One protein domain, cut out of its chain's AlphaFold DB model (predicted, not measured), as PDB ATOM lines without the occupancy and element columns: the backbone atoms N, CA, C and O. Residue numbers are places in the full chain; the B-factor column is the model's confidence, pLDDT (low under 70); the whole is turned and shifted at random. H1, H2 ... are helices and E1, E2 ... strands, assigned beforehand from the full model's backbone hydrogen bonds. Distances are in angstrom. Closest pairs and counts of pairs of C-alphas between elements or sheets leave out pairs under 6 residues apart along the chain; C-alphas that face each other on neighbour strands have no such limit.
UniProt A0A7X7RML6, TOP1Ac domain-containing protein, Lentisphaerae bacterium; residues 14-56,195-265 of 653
ATOM      1  N   LEU A  14      15.611 -22.262  52.545       94.50
ATOM      2  CA  LEU A  14      14.176 -22.524  52.556       94.50
ATOM      3  C   LEU A  14      13.411 -21.229  52.863       94.50
ATOM      4  O   LEU A  14      13.485 -20.698  53.971       94.50
ATOM      5  N   ALA A  15      12.682 -20.725  51.874       94.44
ATOM      6  CA  ALA A  15      11.946 -19.470  51.950       94.44
ATOM      7  C   ALA A  15      10.466 -19.679  52.270       94.44
ATOM      8  O   ALA A  15       9.886 -18.854  52.979       94.44
ATOM      9  N   ARG A  16       9.847 -20.751  51.745       96.06
ATOM     10  CA  ARG A  16       8.444 -21.099  52.019       96.06
ATOM     11  C   ARG A  16       8.192 -22.601  52.047       96.06
ATOM     12  O   ARG A  16       8.813 -23.344  51.290       96.06
ATOM     13  N   VAL A  17       7.223 -22.996  52.866       95.75
ATOM     14  CA  VAL A  17       6.574 -24.316  52.850       95.75
ATOM     15  C   VAL A  17       5.072 -24.069  52.732       95.75
ATOM     16  O   VAL A  17       4.529 -23.252  53.469       95.75
ATOM     17  N   ASP A  18       4.423 -24.681  51.743       94.31
ATOM     18  CA  ASP A  18       2.992 -24.528  51.437       94.31
ATOM     19  C   ASP A  18       2.528 -23.067  51.278       94.31
ATOM     20  O   ASP A  18       1.380 -22.709  51.523       94.31
ATOM     21  N   GLY A  19       3.436 -22.203  50.812       93.25
ATOM     22  CA  GLY A  19       3.179 -20.780  50.582       93.25
ATOM     23  C   GLY A  19       3.415 -19.872  51.795       93.25
ATOM     24  O   GLY A  19       3.425 -18.649  51.618       93.25
ATOM     25  N   GLU A  20       3.692 -20.431  52.974       94.69
ATOM     26  CA  GLU A  20       3.915 -19.702  54.227       94.69
ATOM     27  C   GLU A  20       5.390 -19.662  54.645       94.69
ATOM     28  O   GLU A  20       6.224 -20.417  54.139       94.69
ATOM     29  N   LYS A  21       5.734 -18.756  55.575       92.94
ATOM     30  CA  LYS A  21       7.081 -18.704  56.155       92.94
ATOM     31  C   LYS A  21       7.325 -20.002  56.948       92.94
ATOM     32  O   LYS A  21       6.491 -20.334  57.787       92.94
ATOM     33  N   PRO A  22       8.449 -20.711  56.736       90.19
ATOM     34  CA  PRO A  22       8.699 -21.987  57.395       90.19
ATOM     35  C   PRO A  22       8.677 -21.846  58.921       90.19
ATOM     36  O   PRO A  22       9.355 -20.980  59.477       90.19
ATOM     37  N   SER A  23       7.928 -22.722  59.592       89.94
ATOM     38  CA  SER A  23       7.891 -22.842  61.052       89.94
ATOM     39  C   SER A  23       8.364 -24.239  61.448       89.94
ATOM     40  O   SER A  23       7.589 -25.192  61.492       89.94
ATOM     41  N   VAL A  24       9.671 -24.375  61.681       90.69
ATOM     42  CA  VAL A  24      10.310 -25.649  62.039       90.69
ATOM     43  C   VAL A  24      10.684 -25.604  63.519       90.69
ATOM     44  O   VAL A  24      11.771 -25.175  63.888       90.69
ATOM     45  N   GLY A  25       9.736 -25.992  64.374       91.56
ATOM     46  CA  GLY A  25       9.882 -25.914  65.834       91.56
ATOM     47  C   GLY A  25      10.495 -27.151  66.496       91.56
ATOM     48  O   GLY A  25      10.717 -27.139  67.703       91.56
ATOM     49  N   SER A  26      10.738 -28.231  65.747       93.75
ATOM     50  CA  SER A  26      11.277 -29.479  66.295       93.75
ATOM     51  C   SER A  26      12.153 -30.226  65.292       93.75
ATOM     52  O   SER A  26      11.976 -30.101  64.078       93.75
ATOM     53  N   GLU A  27      13.057 -31.054  65.815       94.31
ATOM     54  CA  GLU A  27      13.877 -31.976  65.023       94.31
ATOM     55  C   GLU A  27      13.013 -32.957  64.221       94.31
ATOM     56  O   GLU A  27      13.289 -33.208  63.054       94.31
ATOM     57  N   GLN A  28      11.907 -33.439  64.797       95.19
ATOM     58  CA  GLN A  28      10.978 -34.334  64.107       95.19
ATOM     59  C   GLN A  28      10.357 -33.670  62.871       95.19
ATOM     60  O   GLN A  28      10.265 -34.292  61.814       95.19
ATOM     61  N   THR A  29       9.947 -32.403  62.988       92.88
ATOM     62  CA  THR A  29       9.423 -31.630  61.855       92.88
ATOM     63  C   THR A  29      10.507 -31.412  60.802       92.88
ATOM     64  O   THR A  29      10.240 -31.608  59.621       92.88
ATOM     65  N   ALA A  30      11.731 -31.060  61.211       94.00
ATOM     66  CA  ALA A  30      12.852 -30.889  60.287       94.00
ATOM     67  C   ALA A  30      13.148 -32.185  59.514       94.00
ATOM     68  O   ALA A  30      13.226 -32.164  58.288       94.00
ATOM     69  N   GLN A  31      13.219 -33.321  60.214       94.75
ATOM     70  CA  GLN A  31      13.473 -34.623  59.606       94.75
ATOM     71  C   GLN A  31      12.348 -35.053  58.658       94.75
ATOM     72  O   GLN A  31      12.625 -35.617  57.604       94.75
ATOM     73  N   ALA A  32      11.084 -34.764  58.988       94.31
ATOM     74  CA  ALA A  32       9.963 -35.039  58.091       94.31
ATOM     75  C   ALA A  32      10.086 -34.269  56.765       94.31
ATOM     76  O   ALA A  32       9.865 -34.851  55.706       94.31
ATOM     77  N   LEU A  33      10.498 -32.995  56.813       94.81
ATOM     78  CA  LEU A  33      10.745 -32.203  55.605       94.81
ATOM     79  C   LEU A  33      11.959 -32.722  54.821       94.81
ATOM     80  O   LEU A  33      11.895 -32.800  53.599       94.81
ATOM     81  N   LEU A  34      13.046 -33.108  55.500       94.50
ATOM     82  CA  LEU A  34      14.226 -33.690  54.848       94.50
ATOM     83  C   LEU A  34      13.897 -35.005  54.129       94.50
ATOM     84  O   LEU A  34      14.324 -35.195  52.995       94.50
ATOM     85  N   ASN A  35      13.100 -35.875  54.752       93.88
ATOM     86  CA  ASN A  35      12.666 -37.136  54.147       93.88
ATOM     87  C   ASN A  35      11.777 -36.906  52.909       93.88
ATOM     88  O   ASN A  35      11.867 -37.651  51.935       93.88
ATOM     89  N   ASP A  36      10.924 -35.875  52.913       94.31
ATOM     90  CA  ASP A  36      10.120 -35.514  51.734       94.31
ATOM     91  C   ASP A  36      11.030 -35.075  50.563       94.31
ATOM     92  O   ASP A  36      10.855 -35.499  49.414       94.31
ATOM     93  N   LEU A  37      12.074 -34.305  50.892       93.62
ATOM     94  CA  LEU A  37      13.074 -33.751  49.974       93.62
ATOM     95  C   LEU A  37      14.158 -34.745  49.506       93.62
ATOM     96  O   LEU A  37      14.950 -34.407  48.620       93.62
ATOM     97  N   GLU A  38      14.204 -35.954  50.064       90.06
ATOM     98  CA  GLU A  38      15.182 -36.988  49.709       90.06
ATOM     99  C   GLU A  38      15.069 -37.373  48.220       90.06
ATOM    100  O   GLU A  38      13.965 -37.501  47.681       90.06
ATOM    101  N   ASP A  39      16.206 -37.523  47.534       86.75
ATOM    102  CA  ASP A  39      16.307 -37.825  46.095       86.75
ATOM    103  C   ASP A  39      15.565 -36.852  45.148       86.75
ATOM    104  O   ASP A  39      15.289 -37.173  43.985       86.75
ATOM    105  N   CYS A  40      15.240 -35.639  45.604       89.12
ATOM    106  CA  CYS A  40      14.651 -34.609  44.751       89.12
ATOM    107  C   CYS A  40      15.667 -34.021  43.766       89.12
ATOM    108  O   CYS A  40      16.741 -33.556  44.150       89.12
ATOM    109  N   ALA A  41      15.266 -33.912  42.497       89.69
ATOM    110  CA  ALA A  41      15.891 -32.955  41.591       89.69
ATOM    111  C   ALA A  41      15.441 -31.536  41.961       89.69
ATOM    112  O   ALA A  41      14.340 -31.347  42.473       89.69
ATOM    113  N   LEU A  42      16.261 -30.532  41.674       94.19
ATOM    114  CA  LEU A  42      15.909 -29.128  41.862       94.19
ATOM    115  C   LEU A  42      15.747 -28.458  40.492       94.19
ATOM    116  O   LEU A  42      16.423 -28.825  39.529       94.19
ATOM    117  N   SER A  43      14.853 -27.479  40.387       95.12
ATOM    118  CA  SER A  43      14.679 -26.665  39.182       95.12
ATOM    119  C   SER A  43      14.603 -25.196  39.549       95.12
ATOM    120  O   SER A  43      13.947 -24.827  40.522       95.12
ATOM    121  N   VAL A  44      15.235 -24.348  38.745       96.94
ATOM    122  CA  VAL A  44      15.059 -22.898  38.842       96.94
ATOM    123  C   VAL A  44      13.647 -22.558  38.373       96.94
ATOM    124  O   VAL A  44      13.308 -22.802  37.214       96.94
ATOM    125  N   SER A  45      12.818 -22.023  39.264       96.62
ATOM    126  CA  SER A  45      11.449 -21.604  38.952       96.62
ATOM    127  C   SER A  45      11.379 -20.149  38.495       96.62
ATOM    128  O   SER A  45      10.518 -19.806  37.694       96.62
ATOM    129  N   ALA A  46      12.290 -19.293  38.964       96.81
ATOM    130  CA  ALA A  46      12.432 -17.925  38.479       96.81
ATOM    131  C   ALA A  46      13.819 -17.354  38.799       96.81
ATOM    132  O   ALA A  46      14.431 -17.683  39.815       96.81
ATOM    133  N   VAL A  47      14.282 -16.415  37.974       95.50
ATOM    134  CA  VAL A  47      15.437 -15.562  38.285       95.50
ATOM    135  C   VAL A  47      14.979 -14.114  38.248       95.50
ATOM    136  O   VAL A  47      14.621 -13.579  37.200       95.50
ATOM    137  N   ARG A  48      14.960 -13.470  39.414       94.50
ATOM    138  CA  ARG A  48      14.507 -12.087  39.574       94.50
ATOM    139  C   ARG A  48      15.698 -11.167  39.739       94.50
ATOM    140  O   ARG A  48      16.603 -11.446  40.521       94.50
ATOM    141  N   GLN A  49      15.657 -10.034  39.054       93.94
ATOM    142  CA  GLN A  49      16.645  -8.978  39.198       93.94
ATOM    143  C   GLN A  49      15.966  -7.710  39.701       93.94
ATOM    144  O   GLN A  49      14.948  -7.278  39.159       93.94
ATOM    145  N   ARG A  50      16.541  -7.103  40.737       94.31
ATOM    146  CA  ARG A  50      16.082  -5.834  41.289       94.31
ATOM    147  C   ARG A  50      17.259  -4.890  41.440       94.31
ATOM    148  O   ARG A  50      18.213  -5.186  42.152       94.31
ATOM    149  N   GLU A  51      17.164  -3.729  40.813       94.25
ATOM    150  CA  GLU A  51      18.070  -2.629  41.117       94.25
ATOM    151  C   GLU A  51      17.645  -1.948  42.418       94.25
ATOM    152  O   GLU A  51      16.463  -1.698  42.677       94.25
ATOM    153  N   SER A  52      18.630  -1.672  43.259       90.62
ATOM    154  CA  SER A  52      18.474  -1.013  44.542       90.62
ATOM    155  C   SER A  52      19.511   0.092  44.674       90.62
ATOM    156  O   SER A  52      20.652  -0.022  44.219       90.62
ATOM    157  N   THR A  53      19.107   1.184  45.306       90.75
ATOM    158  CA  THR A  53      19.978   2.332  45.532       90.75
ATOM    159  C   THR A  53      20.245   2.452  47.019       90.75
ATOM    160  O   THR A  53      19.316   2.620  47.811       90.75
ATOM    161  N   ARG A  54      21.520   2.412  47.405       90.00
ATOM    162  CA  ARG A  54      21.950   2.659  48.781       90.00
ATOM    163  C   ARG A  54      22.404   4.107  48.890       90.00
ATOM    164  O   ARG A  54      23.365   4.517  48.245       90.00
ATOM    165  N   ARG A  55      21.695   4.892  49.698       92.25
ATOM    166  CA  ARG A  55      22.042   6.295  49.948       92.25
ATOM    167  C   ARG A  55      23.110   6.408  51.041       92.25
ATOM    168  O   ARG A  55      23.112   5.574  51.954       92.25
ATOM    169  N   PRO A  56      23.996   7.416  50.965       93.62
ATOM    170  CA  PRO A  56      24.914   7.709  52.052       93.62
ATOM    171  C   PRO A  56      24.167   8.122  53.325       93.62
ATOM    172  O   PRO A  56      23.029   8.594  53.292       93.62
ATOM    173  N   VAL A 195      22.735  -4.131  42.129       92.94
ATOM    174  CA  VAL A 195      21.802  -5.083  41.542       92.94
ATOM    175  C   VAL A 195      21.720  -6.311  42.437       92.94
ATOM    176  O   VAL A 195      22.730  -6.934  42.745       92.94
ATOM    177  N   GLN A 196      20.511  -6.651  42.867       92.19
ATOM    178  CA  GLN A 196      20.235  -7.878  43.602       92.19
ATOM    179  C   GLN A 196      19.615  -8.889  42.645       92.19
ATOM    180  O   GLN A 196      18.585  -8.620  42.021       92.19
ATOM    181  N   LYS A 197      20.246 -10.055  42.526       93.81
ATOM    182  CA  LYS A 197      19.731 -11.204  41.781       93.81
ATOM    183  C   LYS A 197      19.230 -12.227  42.786       93.81
ATOM    184  O   LYS A 197      19.948 -12.564  43.718       93.81
ATOM    185  N   THR A 198      17.996 -12.684  42.624       95.19
ATOM    186  CA  THR A 198      17.388 -13.728  43.455       95.19
ATOM    187  C   THR A 198      16.952 -14.872  42.559       95.19
ATOM    188  O   THR A 198      16.097 -14.683  41.695       95.19
ATOM    189  N   ALA A 199      17.547 -16.041  42.762       96.44
ATOM    190  CA  ALA A 199      17.085 -17.285  42.172       96.44
ATOM    191  C   ALA A 199      16.038 -17.913  43.098       96.44
ATOM    192  O   ALA A 199      16.264 -18.023  44.303       96.44
ATOM    193  N   GLU A 200      14.907 -18.310  42.525       97.19
ATOM    194  CA  GLU A 200      13.869 -19.127  43.148       97.19
ATOM    195  C   GLU A 200      14.028 -20.564  42.638       97.19
ATOM    196  O   GLU A 200      14.169 -20.792  41.435       97.19
ATOM    197  N   ILE A 201      14.081 -21.524  43.561       96.88
ATOM    198  CA  ILE A 201      14.353 -22.934  43.283       96.88
ATOM    199  C   ILE A 201      13.246 -23.779  43.913       96.88
ATOM    200  O   ILE A 201      12.929 -23.624  45.093       96.88
ATOM    201  N   GLU A 202      12.692 -24.704  43.135       96.31
ATOM    202  CA  GLU A 202      11.664 -25.645  43.576       96.31
ATOM    203  C   GLU A 202      12.148 -27.097  43.407       96.31
ATOM    204  O   GLU A 202      12.781 -27.427  42.397       96.31
ATOM    205  N   PRO A 203      11.860 -27.992  44.369       94.88
ATOM    206  CA  PRO A 203      12.061 -29.423  44.193       94.88
ATOM    207  C   PRO A 203      11.101 -30.017  43.158       94.88
ATOM    208  O   PRO A 203       9.911 -29.712  43.130       94.88
ATOM    209  N   VAL A 204      11.619 -30.921  42.331       90.19
ATOM    210  CA  VAL A 204      10.891 -31.626  41.278       90.19
ATOM    211  C   VAL A 204      10.906 -33.121  41.585       90.19
ATOM    212  O   VAL A 204      11.821 -33.850  41.197       90.19
ATOM    213  N   LYS A 205       9.864 -33.582  42.279       88.94
ATOM    214  CA  LYS A 205       9.609 -34.995  42.588       88.94
ATOM    215  C   LYS A 205       8.102 -35.239  42.626       88.94
ATOM    216  O   LYS A 205       7.337 -34.421  43.136       88.94
ATOM    217  N   ALA A 206       7.660 -36.353  42.050       84.19
ATOM    218  CA  ALA A 206       6.258 -36.746  42.129       84.19
ATOM    219  C   ALA A 206       5.936 -37.237  43.549       84.19
ATOM    220  O   ALA A 206       6.691 -38.027  44.108       84.19
ATOM    221  N   GLY A 207       4.802 -36.800  44.104       86.81
ATOM    222  CA  GLY A 207       4.343 -37.243  45.423       86.81
ATOM    223  C   GLY A 207       4.970 -36.514  46.614       86.81
ATOM    224  O   GLY A 207       4.897 -37.050  47.714       86.81
ATOM    225  N   LEU A 208       5.551 -35.325  46.406       90.69
ATOM    226  CA  LEU A 208       5.926 -34.435  47.510       90.69
ATOM    227  C   LEU A 208       4.714 -34.154  48.401       90.69
ATOM    228  O   LEU A 208       3.626 -33.851  47.899       90.69
ATOM    229  N   VAL A 209       4.917 -34.252  49.712       92.75
ATOM    230  CA  VAL A 209       3.890 -33.948  50.713       92.75
ATOM    231  C   VAL A 209       3.662 -32.441  50.788       92.75
ATOM    232  O   VAL A 209       2.513 -32.006  50.869       92.75
ATOM    233  N   HIS A 210       4.738 -31.654  50.702       93.06
ATOM    234  CA  HIS A 210       4.686 -30.196  50.787       93.06
ATOM    235  C   HIS A 210       5.171 -29.497  49.514       93.06
ATOM    236  O   HIS A 210       5.958 -30.017  48.721       93.06
ATOM    237  N   ARG A 211       4.734 -28.247  49.336       94.38
ATOM    238  CA  ARG A 211       5.278 -27.336  48.322       94.38
ATOM    239  C   ARG A 211       6.404 -26.511  48.925       94.38
ATOM    240  O   ARG A 211       6.166 -25.700  49.816       94.38
ATOM    241  N   TYR A 212       7.610 -26.662  48.396       96.19
ATOM    242  CA  TYR A 212       8.789 -25.955  48.884       96.19
ATOM    243  C   TYR A 212       9.214 -24.850  47.930       96.19
ATOM    244  O   TYR A 212       9.216 -25.041  46.717       96.19
ATOM    245  N   LEU A 213       9.651 -23.727  48.495       96.69
ATOM    246  CA  LEU A 213      10.360 -22.684  47.767       96.69
ATOM    247  C   LEU A 213      11.686 -22.415  48.460       96.69
ATOM    248  O   LEU A 213      11.706 -22.030  49.632       96.69
ATOM    249  N   PHE A 214      12.774 -22.555  47.717       96.25
ATOM    250  CA  PHE A 214      14.107 -22.155  48.133       96.25
ATOM    251  C   PHE A 214      14.527 -20.887  47.398       96.25
ATOM    252  O   PHE A 214      14.136 -20.657  46.255       96.25
ATOM    253  N   THR A 215      15.337 -20.057  48.048       96.19
ATOM    254  CA  THR A 215      15.876 -18.835  47.452       96.19
ATOM    255  C   THR A 215      17.366 -18.711  47.698       96.19
ATOM    256  O   THR A 215      17.838 -18.991  48.800       96.19
ATOM    257  N   ALA A 216      18.090 -18.213  46.704       95.06
ATOM    258  CA  ALA A 216      19.441 -17.694  46.878       95.06
ATOM    259  C   ALA A 216      19.512 -16.282  46.307       95.06
ATOM    260  O   ALA A 216      19.063 -16.038  45.186       95.06
ATOM    261  N   THR A 217      20.076 -15.358  47.077       93.50
ATOM    262  CA  THR A 217      20.224 -13.956  46.684       93.50
ATOM    263  C   THR A 217      21.699 -13.599  46.630       93.50
ATOM    264  O   THR A 217      22.443 -13.950  47.538       93.50
ATOM    265  N   SER A 218      22.118 -12.890  45.584       92.06
ATOM    266  CA  SER A 218      23.447 -12.283  45.483       92.06
ATOM    267  C   SER A 218      23.327 -10.819  45.078       92.06
ATOM    268  O   SER A 218      22.551 -10.497  44.169       92.06
ATOM    269  N   SER A 219      24.139  -9.960  45.681       90.19
ATOM    270  CA  SER A 219      24.223  -8.541  45.337       90.19
ATOM    271  C   SER A 219      25.523  -8.210  44.606       90.19
ATOM    272  O   SER A 219      26.603  -8.634  45.009       90.19
ATOM    273  N   GLU A 220      25.434  -7.391  43.561       89.88
ATOM    274  CA  GLU A 220      26.576  -6.900  42.786       89.88
ATOM    275  C   GLU A 220      26.526  -5.368  42.687       89.88
ATOM    276  O   GLU A 220      25.460  -4.764  42.548       89.88
ATOM    277  N   VAL A 221      27.685  -4.713  42.776       90.38
ATOM    278  CA  VAL A 221      27.785  -3.250  42.691       90.38
ATOM    279  C   VAL A 221      27.851  -2.822  41.227       90.38
ATOM    280  O   VAL A 221      28.851  -3.055  40.560       90.38
ATOM    281  N   LEU A 222      26.814  -2.133  40.745       93.12
ATOM    282  CA  LEU A 222      26.833  -1.477  39.430       93.12
ATOM    283  C   LEU A 222      27.599  -0.149  39.475       93.12
ATOM    284  O   LEU A 222      28.230   0.258  38.504       93.12
ATOM    285  N   PHE A 223      27.500   0.554  40.602       95.00
ATOM    286  CA  PHE A 223      28.222   1.791  40.873       95.00
ATOM    287  C   PHE A 223      28.425   1.927  42.381       95.00
ATOM    288  O   PHE A 223      27.458   1.903  43.140       95.00
ATOM    289  N   ASP A 224      29.672   2.052  42.820       93.31
ATOM    290  CA  ASP A 224      30.051   2.066  44.235       93.31
ATOM    291  C   ASP A 224      29.741   3.402  44.924       93.31
ATOM    292  O   ASP A 224      29.442   3.407  46.118       93.31
ATOM    293  N   GLY A 225      29.736   4.524  44.197       95.25
ATOM    294  CA  GLY A 225      29.359   5.835  44.730       95.25
ATOM    295  C   GLY A 225      30.083   6.147  46.045       95.25
ATOM    296  O   GLY A 225      31.302   6.005  46.151       95.25
ATOM    297  N   PHE A 226      29.334   6.530  47.082       94.69
ATOM    298  CA  PHE A 226      29.886   6.801  48.417       94.69
ATOM    299  C   PHE A 226      30.584   5.599  49.094       94.69
ATOM    300  O   PHE A 226      31.350   5.790  50.041       94.69
ATOM    301  N   LEU A 227      30.339   4.354  48.662       91.56
ATOM    302  CA  LEU A 227      30.990   3.178  49.254       91.56
ATOM    303  C   LEU A 227      32.496   3.175  48.989       91.56
ATOM    304  O   LEU A 227      33.247   2.647  49.809       91.56
ATOM    305  N   LYS A 228      32.936   3.827  47.905       91.88
ATOM    306  CA  LYS A 228      34.345   3.944  47.525       91.88
ATOM    307  C   LYS A 228      35.204   4.573  48.621       91.88
ATOM    308  O   LYS A 228      36.273   4.056  48.927       91.88
ATOM    309  N   VAL A 229      34.727   5.652  49.250       91.06
ATOM    310  CA  VAL A 229      35.467   6.338  50.329       91.06
ATOM    311  C   VAL A 229      35.333   5.624  51.676       91.06
ATOM    312  O   VAL A 229      36.256   5.629  52.491       91.06
ATOM    313  N   MET A 230      34.190   4.980  51.916       84.50
ATOM    314  CA  MET A 230      33.932   4.276  53.173       84.50
ATOM    315  C   MET A 230      34.607   2.898  53.237       84.50
ATOM    316  O   MET A 230      34.735   2.357  54.333       84.50
ATOM    317  N   ALA A 231      35.026   2.339  52.094       76.50
ATOM    318  CA  ALA A 231      35.570   0.984  51.966       76.50
ATOM    319  C   ALA A 231      34.667  -0.083  52.626       76.50
ATOM    320  O   ALA A 231      35.144  -1.006  53.285       76.50
ATOM    321  N   LEU A 232      33.345   0.079  52.493       63.09
ATOM    322  CA  LEU A 232      32.354  -0.828  53.077       63.09
ATOM    323  C   LEU A 232      32.106  -2.023  52.157       63.09
ATOM    324  O   LEU A 232      31.851  -1.844  50.968       63.09
ATOM    325  N   ASP A 233      32.082  -3.226  52.732       58.34
ATOM    326  CA  ASP A 233      31.524  -4.400  52.059       58.34
ATOM    327  C   ASP A 233      29.998  -4.244  51.975       58.34
ATOM    328  O   ASP A 233      29.330  -4.002  52.985       58.34
ATOM    329  N   ILE A 234      29.438  -4.362  50.771       62.88
ATOM    330  CA  ILE A 234      27.990  -4.268  50.554       62.88
ATOM    331  C   ILE A 234      27.211  -5.394  51.230       62.88
ATOM    332  O   ILE A 234      26.052  -5.175  51.571       62.88
ATOM    333  N   ARG A 235      27.854  -6.549  51.450       55.06
ATOM    334  CA  ARG A 235      27.249  -7.734  52.069       55.06
ATOM    335  C   ARG A 235      27.238  -7.659  53.593       55.06
ATOM    336  O   ARG A 235      26.463  -8.361  54.226       55.06
ATOM    337  N   LYS A 236      28.053  -6.800  54.213       56.97
ATOM    338  CA  LYS A 236      27.987  -6.590  55.666       56.97
ATOM    339  C   LYS A 236      26.847  -5.625  55.998       56.97
ATOM    340  O   LYS A 236      26.789  -4.511  55.460       56.97
ATOM    341  N   LYS A 237      25.951  -6.040  56.908       50.59
ATOM    342  CA  LYS A 237      24.957  -5.151  57.536       50.59
ATOM    343  C   LYS A 237      25.650  -3.908  58.103       50.59
ATOM    344  O   LYS A 237      26.854  -3.907  58.369       50.59
ATOM    345  N   LYS A 238      24.902  -2.803  58.197       51.91
ATOM    346  CA  LYS A 238      25.458  -1.494  58.571       51.91
ATOM    347  C   LYS A 238      26.268  -1.627  59.869       51.91
ATOM    348  O   LYS A 238      25.724  -2.141  60.836       51.91
ATOM    349  N   PRO A 239      27.487  -1.067  59.954       42.56
ATOM    350  CA  PRO A 239      28.286  -1.092  61.184       42.56
ATOM    351  C   PRO A 239      27.647  -0.340  62.369       42.56
ATOM    352  O   PRO A 239      28.225  -0.304  63.446       42.56
ATOM    353  N   GLU A 240      26.494   0.301  62.168       44.22
ATOM    354  CA  GLU A 240      25.710   0.945  63.223       44.22
ATOM    355  C   GLU A 240      24.662   0.003  63.836       44.22
ATOM    356  O   GLU A 240      24.187   0.274  64.930       44.22
ATOM    357  N   GLU A 241      24.289  -1.107  63.204       44.72
ATOM    358  CA  GLU A 241      23.414  -2.093  63.843       44.72
ATOM    359  C   GLU A 241      24.292  -2.937  64.782       44.72
ATOM    360  O   GLU A 241      25.082  -3.754  64.328       44.72
ATOM    361  N   ASP A 242      24.194  -2.700  66.098       42.88
ATOM    362  CA  ASP A 242      24.875  -3.452  67.177       42.88
ATOM    363  C   ASP A 242      24.407  -4.927  67.255       42.88
ATOM    364  O   ASP A 242      24.717  -5.640  68.212       42.88
ATOM    365  N   ASP A 243      23.643  -5.388  66.263       40.22
ATOM    366  CA  ASP A 243      23.246  -6.777  66.137       40.22
ATOM    367  C   ASP A 243      24.482  -7.594  65.780       40.22
ATOM    368  O   ASP A 243      25.098  -7.437  64.724       40.22
ATOM    369  N   ALA A 244      24.866  -8.440  66.734       38.97
ATOM    370  CA  ALA A 244      25.963  -9.379  66.626       38.97
ATOM    371  C   ALA A 244      25.902 -10.113  65.286       38.97
ATOM    372  O   ALA A 244      24.985 -10.905  65.100       38.97
ATOM    373  N   GLU A 245      26.876  -9.832  64.410       40.50
ATOM    374  CA  GLU A 245      27.293 -10.628  63.248       40.50
ATOM    375  C   GLU A 245      26.224 -11.615  62.758       40.50
ATOM    376  O   GLU A 245      26.399 -12.831  62.815       40.50
ATOM    377  N   GLU A 246      25.086 -11.104  62.286       43.50
ATOM    378  CA  GLU A 246      24.279 -11.896  61.372       43.50
ATOM    379  C   GLU A 246      25.074 -11.922  60.071       43.50
ATOM    380  O   GLU A 246      25.162 -10.914  59.360       43.50
ATOM    381  N   GLU A 247      25.743 -13.050  59.817       49.66
ATOM    382  CA  GLU A 247      26.268 -13.366  58.494       49.66
ATOM    383  C   GLU A 247      25.192 -13.046  57.460       49.66
ATOM    384  O   GLU A 247      24.015 -13.358  57.650       49.66
ATOM    385  N   SER A 248      25.597 -12.370  56.386       61.06
ATOM    386  CA  SER A 248      24.686 -12.077  55.290       61.06
ATOM    387  C   SER A 248      24.045 -13.372  54.812       61.06
ATOM    388  O   SER A 248      24.733 -14.353  54.539       61.06
ATOM    389  N   ASP A 249      22.728 -13.349  54.651       71.25
ATOM    390  CA  ASP A 249      21.997 -14.462  54.058       71.25
ATOM    391  C   ASP A 249      22.246 -14.594  52.545       71.25
ATOM    392  O   ASP A 249      21.734 -15.516  51.906       71.25
ATOM    393  N   GLU A 250      23.024 -13.671  51.975       82.12
ATOM    394  CA  GLU A 250      23.390 -13.632  50.568       82.12
ATOM    395  C   GLU A 250      24.585 -14.537  50.250       82.12
ATOM    396  O   GLU A 250      25.560 -14.609  50.997       82.12
ATOM    397  N   VAL A 251      24.530 -15.176  49.083       86.12
ATOM    398  CA  VAL A 251      25.668 -15.901  48.511       86.12
ATOM    399  C   VAL A 251      26.600 -14.942  47.774       86.12
ATOM    400  O   VAL A 251      26.169 -13.922  47.231       86.12
ATOM    401  N   ASP A 252      27.882 -15.298  47.701       83.06
ATOM    402  CA  ASP A 252      28.916 -14.463  47.080       83.06
ATOM    403  C   ASP A 252      28.644 -14.145  45.609       83.06
ATOM    404  O   ASP A 252      28.831 -13.014  45.163       83.06
ATOM    405  N   ARG A 253      28.212 -15.150  44.848       85.94
ATOM    406  CA  ARG A 253      27.788 -15.008  43.457       85.94
ATOM    407  C   ARG A 253      26.775 -16.084  43.119       85.94
ATOM    408  O   ARG A 253      26.900 -17.217  43.578       85.94
ATOM    409  N   LEU A 254      25.818 -15.739  42.270       89.75
ATOM    410  CA  LEU A 254      25.011 -16.731  41.573       89.75
ATOM    411  C   LEU A 254      25.680 -17.063  40.233       89.75
ATOM    412  O   LEU A 254      26.095 -16.133  39.527       89.75
ATOM    413  N   PRO A 255      25.794 -18.350  39.856       90.19
ATOM    414  CA  PRO A 255      26.176 -18.707  38.498       90.19
ATOM    415  C   PRO A 255      25.121 -18.191  37.496       90.19
ATOM    416  O   PRO A 255      24.023 -17.794  37.897       90.19
ATOM    417  N   PRO A 256      25.424 -18.146  36.187       89.44
ATOM    418  CA  PRO A 256      24.410 -17.842  35.183       89.44
ATOM    419  C   PRO A 256      23.312 -18.915  35.232       89.44
ATOM    420  O   PRO A 256      23.574 -20.073  34.927       89.44
ATOM    421  N   LEU A 257      22.109 -18.515  35.646       91.19
ATOM    422  CA  LEU A 257      20.930 -19.372  35.777       91.19
ATOM    423  C   LEU A 257      19.815 -18.850  34.867       91.19
ATOM    424  O   LEU A 257      19.599 -17.636  34.779       91.19
ATOM    425  N   ALA A 258      19.085 -19.763  34.241       92.62
ATOM    426  CA  ALA A 258      17.865 -19.510  33.492       92.62
ATOM    427  C   ALA A 258      16.673 -20.246  34.119       92.62
ATOM    428  O   ALA A 258      16.816 -21.253  34.812       92.62
ATOM    429  N   GLU A 259      15.468 -19.731  33.878       94.31
ATOM    430  CA  GLU A 259      14.238 -20.413  34.277       94.31
ATOM    431  C   GLU A 259      14.147 -21.791  33.602       94.31
ATOM    432  O   GLU A 259      14.351 -21.919  32.393       94.31
ATOM    433  N   GLY A 260      13.853 -22.823  34.393       92.81
ATOM    434  CA  GLY A 260      13.813 -24.216  33.950       92.81
ATOM    435  C   GLY A 260      15.150 -24.962  34.026       92.81
ATOM    436  O   GLY A 260      15.170 -26.169  33.757       92.81
ATOM    437  N   ASP A 261      16.247 -24.302  34.414       93.12
ATOM    438  CA  ASP A 261      17.529 -24.978  34.621       93.12
ATOM    439  C   ASP A 261      17.421 -26.026  35.729       93.12
ATOM    440  O   ASP A 261      16.880 -25.779  36.812       93.12
ATOM    441  N   ARG A 262      17.973 -27.214  35.461       92.06
ATOM    442  CA  ARG A 262      18.024 -28.311  36.430       92.06
ATOM    443  C   ARG A 262      19.249 -28.178  37.316       92.06
ATOM    444  O   ARG A 262      20.366 -28.041  36.825       92.06
ATOM    445  N   LEU A 263      19.031 -28.312  38.615       91.25
ATOM    446  CA  LEU A 263      20.055 -28.278  39.644       91.25
ATOM    447  C   LEU A 263      20.119 -29.636  40.350       91.25
ATOM    448  O   LEU A 263      19.109 -30.317  40.544       91.25
ATOM    449  N   VAL A 264      21.332 -30.029  40.729       88.31
ATOM    450  CA  VAL A 264      21.582 -31.238  41.515       88.31
ATOM    451  C   VAL A 264      21.743 -30.816  42.969       88.31
ATOM    452  O   VAL A 264      22.612 -30.000  43.277       88.31
ATOM    453  N   ALA A 265      20.909 -31.358  43.856       91.00
ATOM    454  CA  ALA A 265      21.113 -31.206  45.288       91.00
ATOM    455  C   ALA A 265      22.381 -31.975  45.687       91.00
ATOM    456  O   ALA A 265      22.453 -33.189  45.503       91.00
TER     457      ALA A 265
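Overview. This is residues 14 to 56 and 195 to 265 of the 653 residues of the protein "TOP1Ac domain-containing protein" of Lentisphaerae bacterium (UniProt A0A7X7RML6). Look for a long, strongly twisted antiparallel ribbon of three strands, E2, E3 and E4, with the short strands E1 and E5 added on its two edges near one end. H1 grazes the sheet at that same end and sticks out with residues 27 to 31, while little H2 follows E4 at the far end; from there a long unnamed stretch loops out, with residues 238 to 244 standing free, and comes back to E5. The 114 printed residues have two named helices and five named strands, in the order E1 H1 E2 E3 E4 H2 E5, and the class is mixed. The sheet's order is E1 E4 E3 E2 E5, all antiparallel. The whole is loose, with a radius of gyration of the C-alphas of 17.3 A, and elongated, spanning 53 by 33 by 21 A.

Arrangement. Begin at E1, residues 14 to 17, an edge strand antiparallel to E4, residues 212 to 223; N 15 and O 213 are 2.8 A apart, within hydrogen-bond range. H1, residues 27 to 37, is on the sheet but only grazes it, with residues 33 to 37; its closest C-alpha pair with E3, residues 195 to 204, is Leu 37 and Pro 203, 7.3 A apart. Next comes E2, residues 41 to 54, which bends by 54 degrees at residue 51. E3 is antiparallel to E2 at 163 degrees, with N 198 and O 48 within hydrogen-bond range at 2.8 A. E3 and E4 form a hairpin at 161 degrees, with N 199 and O 216 within hydrogen-bond range at 2.9 A. The pairing of E4 is staggered: residues 212 to 214 pair with E1 and residues 214 to 220 with E3. H2, residues 227 to 230, is not on the sheet and is apart from E3. E5, residues 262 to 264, is the other edge strand, antiparallel to E2, with N 263 and O 42 within hydrogen-bond range at 2.8 A. In H1 every O i to N i+4 pair is within hydrogen-bond range; H2 is too short for such a pair.

Along the chain. Find C-alpha 14 at (14.176, -22.524, 52.556), where E1 begins. H1 runs 15.2 A from Glu 27 to Leu 37. From C-alpha 41 at (15.891, -32.955, 41.591), E2 runs 36.8 A to Arg 54; E3 then measures 28.7 A and E4 34.8 A. E5 ends at C-alpha 264, at (21.582, -31.238, 41.515).

Size, cuts and confidence. The two C-alphas farthest apart, those of Gly 207 and Val 229, are 53.8 A from each other. Residues 57 to 194 are not printed, and C-alphas 56 and 195 are 16.8 A apart across this cut. The link from H2 to E5 is long, with 31 residues. Look in the B-factor column at residues 232 to 248, where pLDDT is under 70; the mean of the printed part is 85.8.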